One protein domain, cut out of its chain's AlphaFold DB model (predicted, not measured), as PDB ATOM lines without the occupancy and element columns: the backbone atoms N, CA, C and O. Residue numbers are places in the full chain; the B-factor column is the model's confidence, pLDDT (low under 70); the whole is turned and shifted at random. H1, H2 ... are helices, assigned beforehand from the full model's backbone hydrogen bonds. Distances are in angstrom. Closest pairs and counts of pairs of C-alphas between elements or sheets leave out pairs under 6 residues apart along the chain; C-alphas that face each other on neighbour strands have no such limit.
ATOM      1  N   ILE A  25      27.192 -29.122  17.526       76.38
ATOM      2  CA  ILE A  25      26.744 -28.066  16.624       76.38
ATOM      3  C   ILE A  25      25.345 -27.606  17.078       76.38
ATOM      4  O   ILE A  25      24.485 -28.462  17.304       76.38
ATOM      5  N   PRO A  26      25.082 -26.290  17.201       70.62
ATOM      6  CA  PRO A  26      23.783 -25.781  17.642       70.62
ATOM      7  C   PRO A  26      22.626 -26.326  16.786       70.62
ATOM      8  O   PRO A  26      22.763 -26.287  15.565       70.62
ATOM      9  N   PRO A  27      21.486 -26.756  17.363       51.84
ATOM     10  CA  PRO A  27      20.425 -27.492  16.649       51.84
ATOM     11  C   PRO A  27      19.890 -26.848  15.356       51.84
ATOM     12  O   PRO A  27      19.428 -27.550  14.466       51.84
ATOM     13  N   TYR A  28      19.992 -25.522  15.217       59.66
ATOM     14  CA  TYR A  28      19.538 -24.755  14.044       59.66
ATOM     15  C   TYR A  28      20.679 -24.269  13.136       59.66
ATOM     16  O   TYR A  28      20.526 -23.332  12.356       59.66
ATOM     17  N   HIS A  29      21.867 -24.852  13.264       70.19
ATOM     18  CA  HIS A  29      22.994 -24.529  12.402       70.19
ATOM     19  C   HIS A  29      22.772 -25.084  10.986       70.19
ATOM     20  O   HIS A  29      22.284 -26.201  10.821       70.19
ATOM     21  N   TRP A  30      23.218 -24.347   9.962       69.94
ATOM     22  CA  TRP A  30      23.050 -24.702   8.540       69.94
ATOM     23  C   TRP A  30      23.539 -26.118   8.180       69.94
ATOM     24  O   TRP A  30      23.065 -26.715   7.213       69.94
ATOM     25  N   THR A  31      24.480 -26.659   8.961       70.12
ATOM     26  CA  THR A  31      25.023 -28.013   8.797       70.12
ATOM     27  C   THR A  31      23.933 -29.069   8.777       70.12
ATOM     28  O   THR A  31      23.998 -29.958   7.936       70.12
ATOM     29  N   TYR A  32      22.941 -28.986   9.669       70.62
ATOM     30  CA  TYR A  32      21.927 -30.034   9.772       70.62
ATOM     31  C   TYR A  32      21.089 -30.131   8.498       70.62
ATOM     32  O   TYR A  32      20.854 -31.235   8.034       70.62
ATOM     33  N   HIS A  33      20.779 -29.008   7.845       68.00
ATOM     34  CA  HIS A  33      20.127 -29.018   6.529       68.00
ATOM     35  C   HIS A  33      21.027 -29.562   5.414       68.00
ATOM     36  O   HIS A  33      20.568 -30.251   4.508       68.00
ATOM     37  N   SER A  34      22.332 -29.279   5.470       68.62
ATOM     38  CA  SER A  34      23.272 -29.853   4.498       68.62
ATOM     39  C   SER A  34      23.408 -31.368   4.665       68.62
ATOM     40  O   SER A  34      23.492 -32.088   3.673       68.62
ATOM     41  N   LEU A  35      23.406 -31.857   5.907       83.25
ATOM     42  CA  LEU A  35      23.470 -33.280   6.222       83.25
ATOM     43  C   LEU A  35      22.140 -33.999   5.968       83.25
ATOM     44  O   LEU A  35      22.174 -35.126   5.496       83.25
ATOM     45  N   GLU A  36      20.995 -33.360   6.199       88.06
ATOM     46  CA  GLU A  36      19.660 -33.855   5.830       88.06
ATOM     47  C   GLU A  36      19.591 -34.166   4.327       88.06
ATOM     48  O   GLU A  36      19.238 -35.275   3.940       88.06
ATOM     49  N   ILE A  37      20.083 -33.260   3.471       74.69
ATOM     50  CA  ILE A  37      20.146 -33.487   2.015       74.69
ATOM     51  C   ILE A  37      20.996 -34.716   1.657       74.69
ATOM     52  O   ILE A  37      20.676 -35.446   0.711       74.69
ATOM     53  N   LEU A  38      22.088 -34.956   2.388       89.06
ATOM     54  CA  LEU A  38      22.894 -36.161   2.212       89.06
ATOM     55  C   LEU A  38      22.172 -37.400   2.766       89.06
ATOM     56  O   LEU A  38      22.187 -38.445   2.120       89.06
ATOM     57  N   SER A  39      21.510 -37.284   3.916       91.94
ATOM     58  CA  SER A  39      20.765 -38.346   4.600       91.94
ATOM     59  C   SER A  39      19.610 -38.875   3.752       91.94
ATOM     60  O   SER A  39      19.539 -40.074   3.473       91.94
ATOM     61  N   ASP A  40      18.783 -37.978   3.213       86.12
ATOM     62  CA  ASP A  40      17.620 -38.292   2.374       86.12
ATOM     63  C   ASP A  40      17.992 -39.029   1.085       86.12
ATOM     64  O   ASP A  40      17.210 -39.800   0.521       86.12
ATOM     65  N   ARG A  41      19.218 -38.806   0.608       87.56
ATOM     66  CA  ARG A  41      19.786 -39.473  -0.572       87.56
ATOM     67  C   ARG A  41      20.605 -40.706  -0.207       87.56
ATOM     68  O   ARG A  41      21.271 -41.289  -1.063       87.56
ATOM     69  N   SER A  42      20.573 -41.093   1.066       93.00
ATOM     70  CA  SER A  42      21.376 -42.162   1.650       93.00
ATOM     71  C   SER A  42      22.876 -41.974   1.401       93.00
ATOM     72  O   SER A  42      23.618 -42.949   1.352       93.00
ATOM     73  N   LEU A  43      23.338 -40.744   1.174       93.81
ATOM     74  CA  LEU A  43      24.751 -40.418   0.993       93.81
ATOM     75  C   LEU A  43      25.519 -40.433   2.313       93.81
ATOM     76  O   LEU A  43      26.738 -40.488   2.276       93.81
ATOM     77  N   ILE A  44      24.818 -40.468   3.443       96.44
ATOM     78  CA  ILE A  44      25.329 -40.762   4.786       96.44
ATOM     79  C   ILE A  44      24.456 -41.844   5.438       96.44
ATOM     80  O   ILE A  44      23.387 -42.165   4.913       96.44
ATOM     81  N   ASN A  45      24.920 -42.451   6.535       93.31
ATOM     82  CA  ASN A  45      24.176 -43.523   7.221       93.31
ATOM     83  C   ASN A  45      23.201 -42.978   8.270       93.31
ATOM     84  O   ASN A  45      22.266 -43.660   8.687       93.31
ATOM     85  N   GLU A  46      23.472 -41.772   8.740       93.50
ATOM     86  CA  GLU A  46      22.769 -41.091   9.802       93.50
ATOM     87  C   GLU A  46      21.464 -40.505   9.263       93.50
ATOM     88  O   GLU A  46      21.461 -39.845   8.225       93.50
ATOM     89  N   SER A  47      20.359 -40.722   9.980       92.25
ATOM     90  CA  SER A  47      19.118 -39.969   9.779       92.25
ATOM     91  C   SER A  47      19.288 -38.597  10.414       92.25
ATOM     92  O   SER A  47      19.582 -38.535  11.608       92.25
ATOM     93  N   VAL A  48      19.104 -37.527   9.642       87.69
ATOM     94  CA  VAL A  48      19.313 -36.158  10.127       87.69
ATOM     95  C   VAL A  48      18.017 -35.368  10.063       87.69
ATOM     96  O   VAL A  48      17.496 -35.123   8.986       87.69
ATOM     97  N   ASP A  49      17.544 -34.958  11.234       83.44
ATOM     98  CA  ASP A  49      16.396 -34.073  11.441       83.44
ATOM     99  C   ASP A  49      16.869 -32.717  12.015       83.44
ATOM    100  O   ASP A  49      17.369 -32.677  13.153       83.44
ATOM    101  N   PRO A  50      16.813 -31.614  11.243       67.44
ATOM    102  CA  PRO A  50      17.196 -30.281  11.705       67.44
ATOM    103  C   PRO A  50      16.395 -29.811  12.928       67.44
ATOM    104  O   PRO A  50      15.172 -29.805  12.939       67.44
ATOM    105  N   GLY A  51      17.089 -29.334  13.963       60.41
ATOM    106  CA  GLY A  51      16.469 -28.915  15.224       60.41
ATOM    107  C   GLY A  51      16.312 -30.035  16.258       60.41
ATOM    108  O   GLY A  51      16.263 -29.729  17.450       60.41
ATOM    109  N   GLU A  52      16.321 -31.305  15.843       76.06
ATOM    110  CA  GLU A  52      16.293 -32.465  16.752       76.06
ATOM    111  C   GLU A  52      17.642 -33.198  16.831       76.06
ATOM    112  O   GLU A  52      18.027 -33.716  17.883       76.06
ATOM    113  N   SER A  53      18.390 -33.218  15.729       83.00
ATOM    114  CA  SER A  53      19.682 -33.899  15.639       83.00
ATOM    115  C   SER A  53      20.788 -33.129  16.352       83.00
ATOM    116  O   SER A  53      20.808 -31.898  16.377       83.00
ATOM    117  N   SER A  54      21.749 -33.869  16.908       90.75
ATOM    118  CA  SER A  54      22.908 -33.309  17.601       90.75
ATOM    119  C   SER A  54      24.177 -34.056  17.210       90.75
ATOM    120  O   SER A  54      24.344 -35.227  17.549       90.75
ATOM    121  N   TYR A  55      25.070 -33.371  16.495       91.81
ATOM    122  CA  TYR A  55      26.359 -33.899  16.056       91.81
ATOM    123  C   TYR A  55      27.493 -32.962  16.455       91.81
ATOM    124  O   TYR A  55      27.340 -31.739  16.464       91.81
ATOM    125  N   THR A  56      28.661 -33.522  16.752       94.00
ATOM    126  CA  THR A  56      29.899 -32.746  16.857       94.00
ATOM    127  C   THR A  56      30.438 -32.409  15.468       94.00
ATOM    128  O   THR A  56      30.002 -32.946  14.438       94.00
ATOM    129  N   LYS A  57      31.426 -31.512  15.416       86.81
ATOM    130  CA  LYS A  57      32.078 -31.180  14.150       86.81
ATOM    131  C   LYS A  57      32.887 -32.347  13.583       86.81
ATOM    132  O   LYS A  57      32.955 -32.512  12.370       86.81
ATOM    133  N   GLU A  58      33.419 -33.198  14.449       91.88
ATOM    134  CA  GLU A  58      34.165 -34.411  14.121       91.88
ATOM    135  C   GLU A  58      33.254 -35.457  13.483       91.88
ATOM    136  O   GLU A  58      33.605 -36.003  12.438       91.88
ATOM    137  N   GLN A  59      32.074 -35.687  14.074       94.69
ATOM    138  CA  GLN A  59      31.047 -36.567  13.506       94.69
ATOM    139  C   GLN A  59      30.577 -36.040  12.149       94.69
ATOM    140  O   GLN A  59      30.428 -36.796  11.194       94.69
ATOM    141  N   THR A  60      30.417 -34.722  12.030       93.12
ATOM    142  CA  THR A  60      30.079 -34.096  10.749       93.12
ATOM    143  C   THR A  60      31.170 -34.302   9.707       93.12
ATOM    144  O   THR A  60      30.866 -34.683   8.581       93.12
ATOM    145  N   ALA A  61      32.440 -34.121  10.064       95.00
ATOM    146  CA  ALA A  61      33.544 -34.388   9.152       95.00
ATOM    147  C   ALA A  61      33.561 -35.854   8.684       95.00
ATOM    148  O   ALA A  61      33.829 -36.106   7.515       95.00
ATOM    149  N   GLU A  62      33.220 -36.819   9.542       96.19
ATOM    150  CA  GLU A  62      33.088 -38.232   9.145       96.19
ATOM    151  C   GLU A  62      31.968 -38.447   8.126       96.19
ATOM    152  O   GLU A  62      32.185 -39.113   7.112       96.19
ATOM    153  N   MET A  63      30.814 -37.819   8.347       97.56
ATOM    154  CA  MET A  63      29.688 -37.846   7.414       97.56
ATOM    155  C   MET A  63      30.055 -37.242   6.051       97.56
ATOM    156  O   MET A  63      29.723 -37.815   5.015       97.56
ATOM    157  N   ILE A  64      30.812 -36.140   6.025       96.19
ATOM    158  CA  ILE A  64      31.290 -35.513   4.779       96.19
ATOM    159  C   ILE A  64      32.178 -36.473   3.990       96.19
ATOM    160  O   ILE A  64      31.997 -36.646   2.786       96.19
ATOM    161  N   VAL A  65      33.129 -37.118   4.666       97.19
ATOM    162  CA  VAL A  65      34.054 -38.068   4.035       97.19
ATOM    163  C   VAL A  65      33.307 -39.280   3.499       97.19
ATOM    164  O   VAL A  65      33.567 -39.730   2.384       97.19
ATOM    165  N   TYR A  66      32.358 -39.799   4.277       97.19
ATOM    166  CA  TYR A  66      31.524 -40.916   3.858       97.19
ATOM    167  C   TYR A  66      30.720 -40.564   2.595       97.19
ATOM    168  O   TYR A  66      30.767 -41.311   1.614       97.19
ATOM    169  N   ALA A  67      30.071 -39.397   2.576       96.38
ATOM    170  CA  ALA A  67      29.330 -38.918   1.415       96.38
ATOM    171  C   ALA A  67      30.223 -38.722   0.192       96.38
ATOM    172  O   ALA A  67      29.888 -39.197  -0.893       96.38
ATOM    173  N   PHE A  68      31.390 -38.095   0.364       96.31
ATOM    174  CA  PHE A  68      32.355 -37.901  -0.714       96.31
ATOM    175  C   PHE A  68      32.793 -39.231  -1.341       96.31
ATOM    176  O   PHE A  68      32.793 -39.371  -2.564       96.31
ATOM    177  N   ASN A  69      33.097 -40.237  -0.518       96.31
ATOM    178  CA  ASN A  69      33.484 -41.564  -0.999       96.31
ATOM    179  C   ASN A  69      32.350 -42.251  -1.766       96.31
ATOM    180  O   ASN A  69      32.592 -42.879  -2.796       96.31
ATOM    181  N   LYS A  70      31.106 -42.117  -1.294       95.56
ATOM    182  CA  LYS A  70      29.946 -42.691  -1.979       95.56
ATOM    183  C   LYS A  70      29.702 -42.031  -3.336       95.56
ATOM    184  O   LYS A  70      29.452 -42.726  -4.314       95.56
ATOM    185  N   ILE A  71      29.847 -40.711  -3.406       94.81
ATOM    186  CA  ILE A  71      29.741 -39.962  -4.661       94.81
ATOM    187  C   ILE A  71      30.885 -40.322  -5.619       94.81
ATOM    188  O   ILE A  71      30.654 -40.504  -6.809       94.81
ATOM    189  N   SER A  72      32.104 -40.485  -5.107       92.81
ATOM    190  CA  SER A  72      33.260 -40.902  -5.911       92.81
ATOM    191  C   SER A  72      33.073 -42.298  -6.517       92.81
ATOM    192  O   SER A  72      33.512 -42.550  -7.637       92.81
ATOM    193  N   ALA A  73      32.408 -43.206  -5.793       93.69
ATOM    194  CA  ALA A  73      32.103 -44.552  -6.270       93.69
ATOM    195  C   ALA A  73      30.978 -44.582  -7.319       93.69
ATOM    196  O   ALA A  73      31.002 -45.421  -8.218       93.69
ATOM    197  N   GLU A  74      30.001 -43.679  -7.215       91.25
ATOM    198  CA  GLU A  74      28.858 -43.605  -8.126       91.25
ATOM    199  C   GLU A  74      28.536 -42.142  -8.486       91.25
ATOM    200  O   GLU A  74      27.585 -41.571  -7.956       91.25
ATOM    201  N   PRO A  75      29.287 -41.504  -9.408       86.31
ATOM    202  CA  PRO A  75      29.148 -40.068  -9.681       86.31
ATOM    203  C   PRO A  75      27.744 -39.645 -10.139       86.31
ATOM    204  O   PRO A  75      27.337 -38.510  -9.907       86.31
ATOM    205  N   SER A  76      26.960 -40.558 -10.722       83.31
ATOM    206  CA  SER A  76      25.569 -40.321 -11.136       83.31
ATOM    207  C   SER A  76      24.607 -40.005  -9.988       83.31
ATOM    208  O   SER A  76      23.509 -39.514 -10.246       83.31
ATOM    209  N   VAL A  77      24.982 -40.271  -8.730       85.25
ATOM    210  CA  VAL A  77      24.189 -39.845  -7.562       85.25
ATOM    211  C   VAL A  77      24.324 -38.347  -7.286       85.25
ATOM    212  O   VAL A  77      23.530 -37.786  -6.526       85.25
ATOM    213  N   MET A  78      25.324 -37.691  -7.885       82.50
ATOM    214  CA  MET A  78      25.543 -36.262  -7.754       82.50
ATOM    215  C   MET A  78      24.563 -35.498  -8.650       82.50
ATOM    216  O   MET A  78      24.493 -35.705  -9.857       82.50
ATOM    217  N   ASN A  79      23.828 -34.567  -8.049       80.00
ATOM    218  CA  ASN A  79      23.048 -33.547  -8.745       80.00
ATOM    219  C   ASN A  79      23.430 -32.151  -8.215       80.00
ATOM    220  O   ASN A  79      24.278 -32.043  -7.327       80.00
ATOM    221  N   GLU A  80      22.814 -31.078  -8.729       64.38
ATOM    222  CA  GLU A  80      23.128 -29.704  -8.289       64.38
ATOM    223  C   GLU A  80      23.046 -29.523  -6.764       64.38
ATOM    224  O   GLU A  80      23.859 -28.800  -6.188       64.38
ATOM    225  N   ASP A  81      22.090 -30.189  -6.111       56.22
ATOM    226  CA  ASP A  81      21.851 -30.051  -4.674       56.22
ATOM    227  C   ASP A  81      22.964 -30.744  -3.871       56.22
ATOM    228  O   ASP A  81      23.548 -30.126  -2.982       56.22
ATOM    229  N   VAL A  82      23.321 -31.984  -4.235       80.81
ATOM    230  CA  VAL A  82      24.441 -32.732  -3.631       80.81
ATOM    231  C   VAL A  82      25.754 -31.980  -3.827       80.81
ATOM    232  O   VAL A  82      26.515 -31.812  -2.878       80.81
ATOM    233  N   LEU A  83      26.006 -31.465  -5.031       77.69
ATOM    234  CA  LEU A  83      27.199 -30.673  -5.322       77.69
ATOM    235  C   LEU A  83      27.259 -29.405  -4.458       77.69
ATOM    236  O   LEU A  83      28.307 -29.079  -3.899       77.69
ATOM    237  N   CYS A  84      26.136 -28.696  -4.317       60.53
ATOM    238  CA  CYS A  84      26.053 -27.485  -3.508       60.53
ATOM    239  C   CYS A  84      26.342 -27.762  -2.027       60.53
ATOM    240  O   CYS A  84      27.197 -27.094  -1.442       60.53
ATOM    241  N   VAL A  85      25.681 -28.758  -1.428       68.00
ATOM    242  CA  VAL A  85      25.889 -29.069  -0.005       68.00
ATOM    243  C   VAL A  85      27.266 -29.658   0.253       68.00
ATOM    244  O   VAL A  85      27.883 -29.304   1.248       68.00
ATOM    245  N   MET A  86      27.805 -30.476  -0.657       83.56
ATOM    246  CA  MET A  86      29.162 -31.008  -0.523       83.56
ATOM    247  C   MET A  86      30.201 -29.887  -0.577       83.56
ATOM    248  O   MET A  86      31.087 -29.852   0.272       83.56
ATOM    249  N   ARG A  87      30.060 -28.906  -1.482       69.12
ATOM    250  CA  ARG A  87      30.914 -27.700  -1.492       69.12
ATOM    251  C   ARG A  87      30.825 -26.936  -0.174       69.12
ATOM    252  O   ARG A  87      31.849 -26.539   0.382       69.12
ATOM    253  N   GLN A  88      29.607 -26.725   0.320       55.19
ATOM    254  CA  GLN A  88      29.356 -25.986   1.553       55.19
ATOM    255  C   GLN A  88      29.941 -26.704   2.776       55.19
ATOM    256  O   GLN A  88      30.604 -26.076   3.597       55.19
ATOM    257  N   LEU A  89      29.760 -28.021   2.864       71.06
ATOM    258  CA  LEU A  89      30.258 -28.865   3.942       71.06
ATOM    259  C   LEU A  89      31.786 -29.003   3.917       71.06
ATOM    260  O   LEU A  89      32.424 -28.754   4.936       71.06
ATOM    261  N   ILE A  90      32.393 -29.310   2.763       70.88
ATOM    262  CA  ILE A  90      33.860 -29.399   2.626       70.88
ATOM    263  C   ILE A  90      34.516 -28.079   3.042       70.88
ATOM    264  O   ILE A  90      35.507 -28.081   3.770       70.88
ATOM    265  N   ASN A  91      33.935 -26.943   2.643       59.81
ATOM    266  CA  ASN A  91      34.444 -25.627   3.027       59.81
ATOM    267  C   ASN A  91      34.146 -25.256   4.488       59.81
ATOM    268  O   ASN A  91      34.969 -24.598   5.125       59.81
ATOM    269  N   GLY A  92      32.999 -25.666   5.028       54.62
ATOM    270  CA  GLY A  92      32.610 -25.392   6.411       54.62
ATOM    271  C   GLY A  92      33.414 -26.179   7.449       54.62
ATOM    272  O   GLY A  92      33.566 -25.701   8.570       54.62
ATOM    273  N   TYR A  93      33.960 -27.339   7.065       81.56
ATOM    274  CA  TYR A  93      34.639 -28.294   7.955       81.56
ATOM    275  C   TYR A  93      36.110 -28.537   7.585       81.56
ATOM    276  O   TYR A  93      36.682 -29.587   7.871       81.56
ATOM    277  N   ARG A  94      36.758 -27.570   6.924       79.19
ATOM    278  CA  ARG A  94      38.148 -27.704   6.440       79.19
ATOM    279  C   ARG A  94      39.138 -28.054   7.542       79.19
ATOM    280  O   ARG A  94      40.066 -28.823   7.299       79.19
ATOM    281  N   HIS A  95      38.965 -27.472   8.727       75.38
ATOM    282  CA  HIS A  95      39.852 -27.720   9.861       75.38
ATOM    283  C   HIS A  95      39.717 -29.161  10.357       75.38
ATOM    284  O   HIS A  95      40.724 -29.833  10.560       75.38
ATOM    285  N   GLU A  96      38.488 -29.649  10.482       92.12
ATOM    286  CA  GLU A  96      38.162 -30.992  10.949       92.12
ATOM    287  C   GLU A  96      38.550 -32.064   9.919       92.12
ATOM    288  O   GLU A  96      39.077 -33.115  10.284       92.12
ATOM    289  N   LEU A  97      38.386 -31.774   8.625       82.81
ATOM    290  CA  LEU A  97      38.873 -32.615   7.527       82.81
ATOM    291  C   LEU A  97      40.410 -32.682   7.511       82.81
ATOM    292  O   LEU A  97      40.980 -33.773   7.470       82.81
ATOM    293  N   SER A  98      41.090 -31.537   7.648       83.88
ATOM    294  CA  SER A  98      42.561 -31.484   7.708       83.88
ATOM    295  C   SER A  98      43.108 -32.229   8.927       83.88
ATOM    296  O   SER A  98      44.104 -32.942   8.824       83.88
ATOM    297  N   ALA A  99      42.435 -32.120  10.077       86.38
ATOM    298  CA  ALA A  99      42.782 -32.863  11.288       86.38
ATOM    299  C   ALA A  99      42.663 -34.389  11.104       86.38
ATOM    300  O   ALA A  99      43.351 -35.146  11.787       86.38
ATOM    301  N   LYS A 100      41.838 -34.841  10.151       86.75
ATOM    302  CA  LYS A 100      41.703 -36.246   9.735       86.75
ATOM    303  C   LYS A 100      42.668 -36.649   8.608       86.75
ATOM    304  O   LYS A 100      42.566 -37.759   8.096       86.75
ATOM    305  N   GLY A 101      43.616 -35.786   8.236       90.81
ATOM    306  CA  GLY A 101      44.606 -36.061   7.189       90.81
ATOM    307  C   GLY A 101      44.060 -35.943   5.765       90.81
ATOM    308  O   GLY A 101      44.681 -36.449   4.834       90.81
ATOM    309  N   ILE A 102      42.907 -35.295   5.594       90.75
ATOM    310  CA  ILE A 102      42.266 -35.078   4.298       90.75
ATOM    311  C   ILE A 102      42.565 -33.656   3.850       90.75
ATOM    312  O   ILE A 102      42.282 -32.713   4.585       90.75
ATOM    313  N   ASP A 103      43.107 -33.500   2.644       87.25
ATOM    314  CA  ASP A 103      43.310 -32.191   2.029       87.25
ATOM    315  C   ASP A 103      41.980 -31.671   1.450       87.25
ATOM    316  O   ASP A 103      41.491 -32.226   0.455       87.25
ATOM    317  N   PRO A 104      41.374 -30.616   2.033       67.69
ATOM    318  CA  PRO A 104      40.085 -30.115   1.572       67.69
ATOM    319  C   PRO A 104      40.138 -29.514   0.161       67.69
ATOM    320  O   PRO A 104      39.115 -29.505  -0.519       67.69
ATOM    321  N   GLU A 105      41.294 -29.019  -0.305       63.62
ATOM    322  CA  GLU A 105      41.412 -28.493  -1.673       63.62
ATOM    323  C   GLU A 105      41.443 -29.604  -2.714       63.62
ATOM    324  O   GLU A 105      40.801 -29.475  -3.760       63.62
ATOM    325  N   ASN A 106      42.129 -30.712  -2.423       75.75
ATOM    326  CA  ASN A 106      42.110 -31.877  -3.309       75.75
ATOM    327  C   ASN A 106      40.708 -32.488  -3.352       75.75
ATOM    328  O   ASN A 106      40.168 -32.672  -4.438       75.75
ATOM    329  N   MET A 107      40.070 -32.683  -2.190       82.50
ATOM    330  CA  MET A 107      38.694 -33.189  -2.115       82.50
ATOM    331  C   MET A 107      37.713 -32.293  -2.882       82.50
ATOM    332  O   MET A 107      36.830 -32.784  -3.581       82.50
ATOM    333  N   ARG A 108      37.871 -30.966  -2.797       70.44
ATOM    334  CA  ARG A 108      37.057 -30.025  -3.573       70.44
ATOM    335  C   ARG A 108      37.322 -30.149  -5.072       70.44
ATOM    336  O   ARG A 108      36.372 -30.143  -5.839       70.44
ATOM    337  N   THR A 109      38.582 -30.244  -5.487       63.62
ATOM    338  CA  THR A 109      38.954 -30.375  -6.905       63.62
ATOM    339  C   THR A 109      38.380 -31.659  -7.502       63.62
ATOM    340  O   THR A 109      37.723 -31.612  -8.535       63.62
ATOM    341  N   GLU A 110      38.517 -32.779  -6.797       80.31
ATOM    342  CA  GLU A 110      37.926 -34.057  -7.197       80.31
ATOM    343  C   GLU A 110      36.392 -33.995  -7.241       80.31
ATOM    344  O   GLU A 110      35.783 -34.534  -8.161       80.31
ATOM    345  N   LEU A 111      35.747 -33.289  -6.302       80.62
ATOM    346  CA  LEU A 111      34.298 -33.068  -6.343       80.62
ATOM    347  C   LEU A 111      33.866 -32.337  -7.626       80.62
ATOM    348  O   LEU A 111      32.825 -32.668  -8.191       80.62
ATOM    349  N   GLU A 112      34.645 -31.358  -8.093       75.00
ATOM    350  CA  GLU A 112      34.365 -30.643  -9.345       75.00
ATOM    351  C   GLU A 112      34.535 -31.549 -10.571       75.00
ATOM    352  O   GLU A 112      33.686 -31.543 -11.464       75.00
ATOM    353  N   ASP A 113      35.578 -32.377 -10.597       73.19
ATOM    354  CA  ASP A 113      35.787 -33.349 -11.675       73.19
ATOM    355  C   ASP A 113      34.638 -34.372 -11.733       73.19
ATOM    356  O   ASP A 113      34.135 -34.705 -12.811       73.19
ATOM    357  N   LEU A 114      34.160 -34.819 -10.568       81.94
ATOM    358  CA  LEU A 114      32.997 -35.697 -10.436       81.94
ATOM    359  C   LEU A 114      31.699 -35.013 -10.893       81.94
ATOM    360  O   LEU A 114      30.878 -35.651 -11.550       81.94
ATOM    361  N   ALA A 115      31.522 -33.721 -10.607       69.12
ATOM    362  CA  ALA A 115      30.376 -32.945 -11.080       69.12
ATOM    363  C   ALA A 115      30.343 -32.847 -12.608       69.12
ATOM    364  O   ALA A 115      29.304 -33.078 -13.229       69.12
ATOM    365  N   ILE A 116      31.496 -32.575 -13.225       63.91
ATOM    366  CA  ILE A 116      31.642 -32.554 -14.683       63.91
ATOM    367  C   ILE A 116      31.314 -33.936 -15.263       63.91
ATOM    368  O   ILE A 116      30.553 -34.031 -16.228       63.91
ATOM    369  N   ALA A 117      31.826 -35.009 -14.653       70.81
ATOM    370  CA  ALA A 117      31.533 -36.383 -15.066       70.81
ATOM    371  C   ALA A 117      30.043 -36.748 -14.925       70.81
ATOM    372  O   ALA A 117      29.519 -37.512 -15.735       70.81
ATOM    373  N   ALA A 118      29.346 -36.170 -13.943       72.44
ATOM    374  CA  ALA A 118      27.906 -36.316 -13.737       72.44
ATOM    375  C   ALA A 118      27.051 -35.436 -14.677       72.44
ATOM    376  O   ALA A 118      25.826 -35.428 -14.571       72.44
ATOM    377  N   GLY A 119      27.670 -34.692 -15.603       66.06
ATOM    378  CA  GLY A 119      26.964 -33.795 -16.523       66.06
ATOM    379  C   GLY A 119      26.459 -32.509 -15.866       66.06
ATOM    380  O   GLY A 119      25.636 -31.803 -16.445       66.06
TER     381      GLY A 119
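What this domain is: This is residues 25 to 119 of the 509 residues of the protein "Serpin family protein" of Synergistaceae bacterium (UniProt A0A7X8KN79). A compact bundle of four helices has H3 between H1 and H5, with the longest helix, H2, packed over H3 and H5 at one side. The short H4 lies crosswise to H2, at a corner with H5, and the long link of residues 41 to 56 runs back from the end of H1 to the beginning of H2. The printed part has 95 residues with five named helices, H1 to H5 in chain order, and no named strand; the class is all helix. The radius of gyration of the C-alphas is 12.4 A, and the spans are 35 by 27 by 18 A.

How they stand to each other: H1, residues 30 to 40, and H3, residues 80 to 92, touch at a steep tilt of 44 degrees, opposite ways; their closest C-alphas, of Ser 34 and Val 85, are 5.3 A apart. H2, residues 57 to 73, forms a helical hairpin with H3, touching it with residues 64 to 68 alone; the closest C-alphas, of Ile 64 and Leu 89, are 6.8 A apart. H4, residues 94 to 99, touches H2 about perpendicular, at 84 degrees, with the closest C-alphas, of Ala 61 and Leu 97, 5.8 A apart. H5, residues 104 to 117, touches H3 at a shallow tilt of 7 degrees, opposite ways, with the closest C-alphas, of Ile 90 and Pro 104, 6.4 A apart. H1 is apart from H4 and H5. In H1, H2, H3, H4 and H5 every O i to N i+4 pair is within hydrogen-bond range.

Where its parts are: H1 begins at C-alpha 30 (23.050, -24.702, 8.540) and is 15.9 A long. H2 measures 24.4 A, H3 18.0 A and H4 8.5 A. H5, 19.7 A, ends at C-alpha 117 (31.533, -36.383, -15.066).

The domain as a whole: The C-alphas farthest apart, of Glu 52 and Ala 117, are 35.5 A apart. The printed part has no cut, and the link from H1 to H2 is long. Mean pLDDT of the printed part is 80.6; 21 residues are under 70, among them 27 to 28 and 87 to 88.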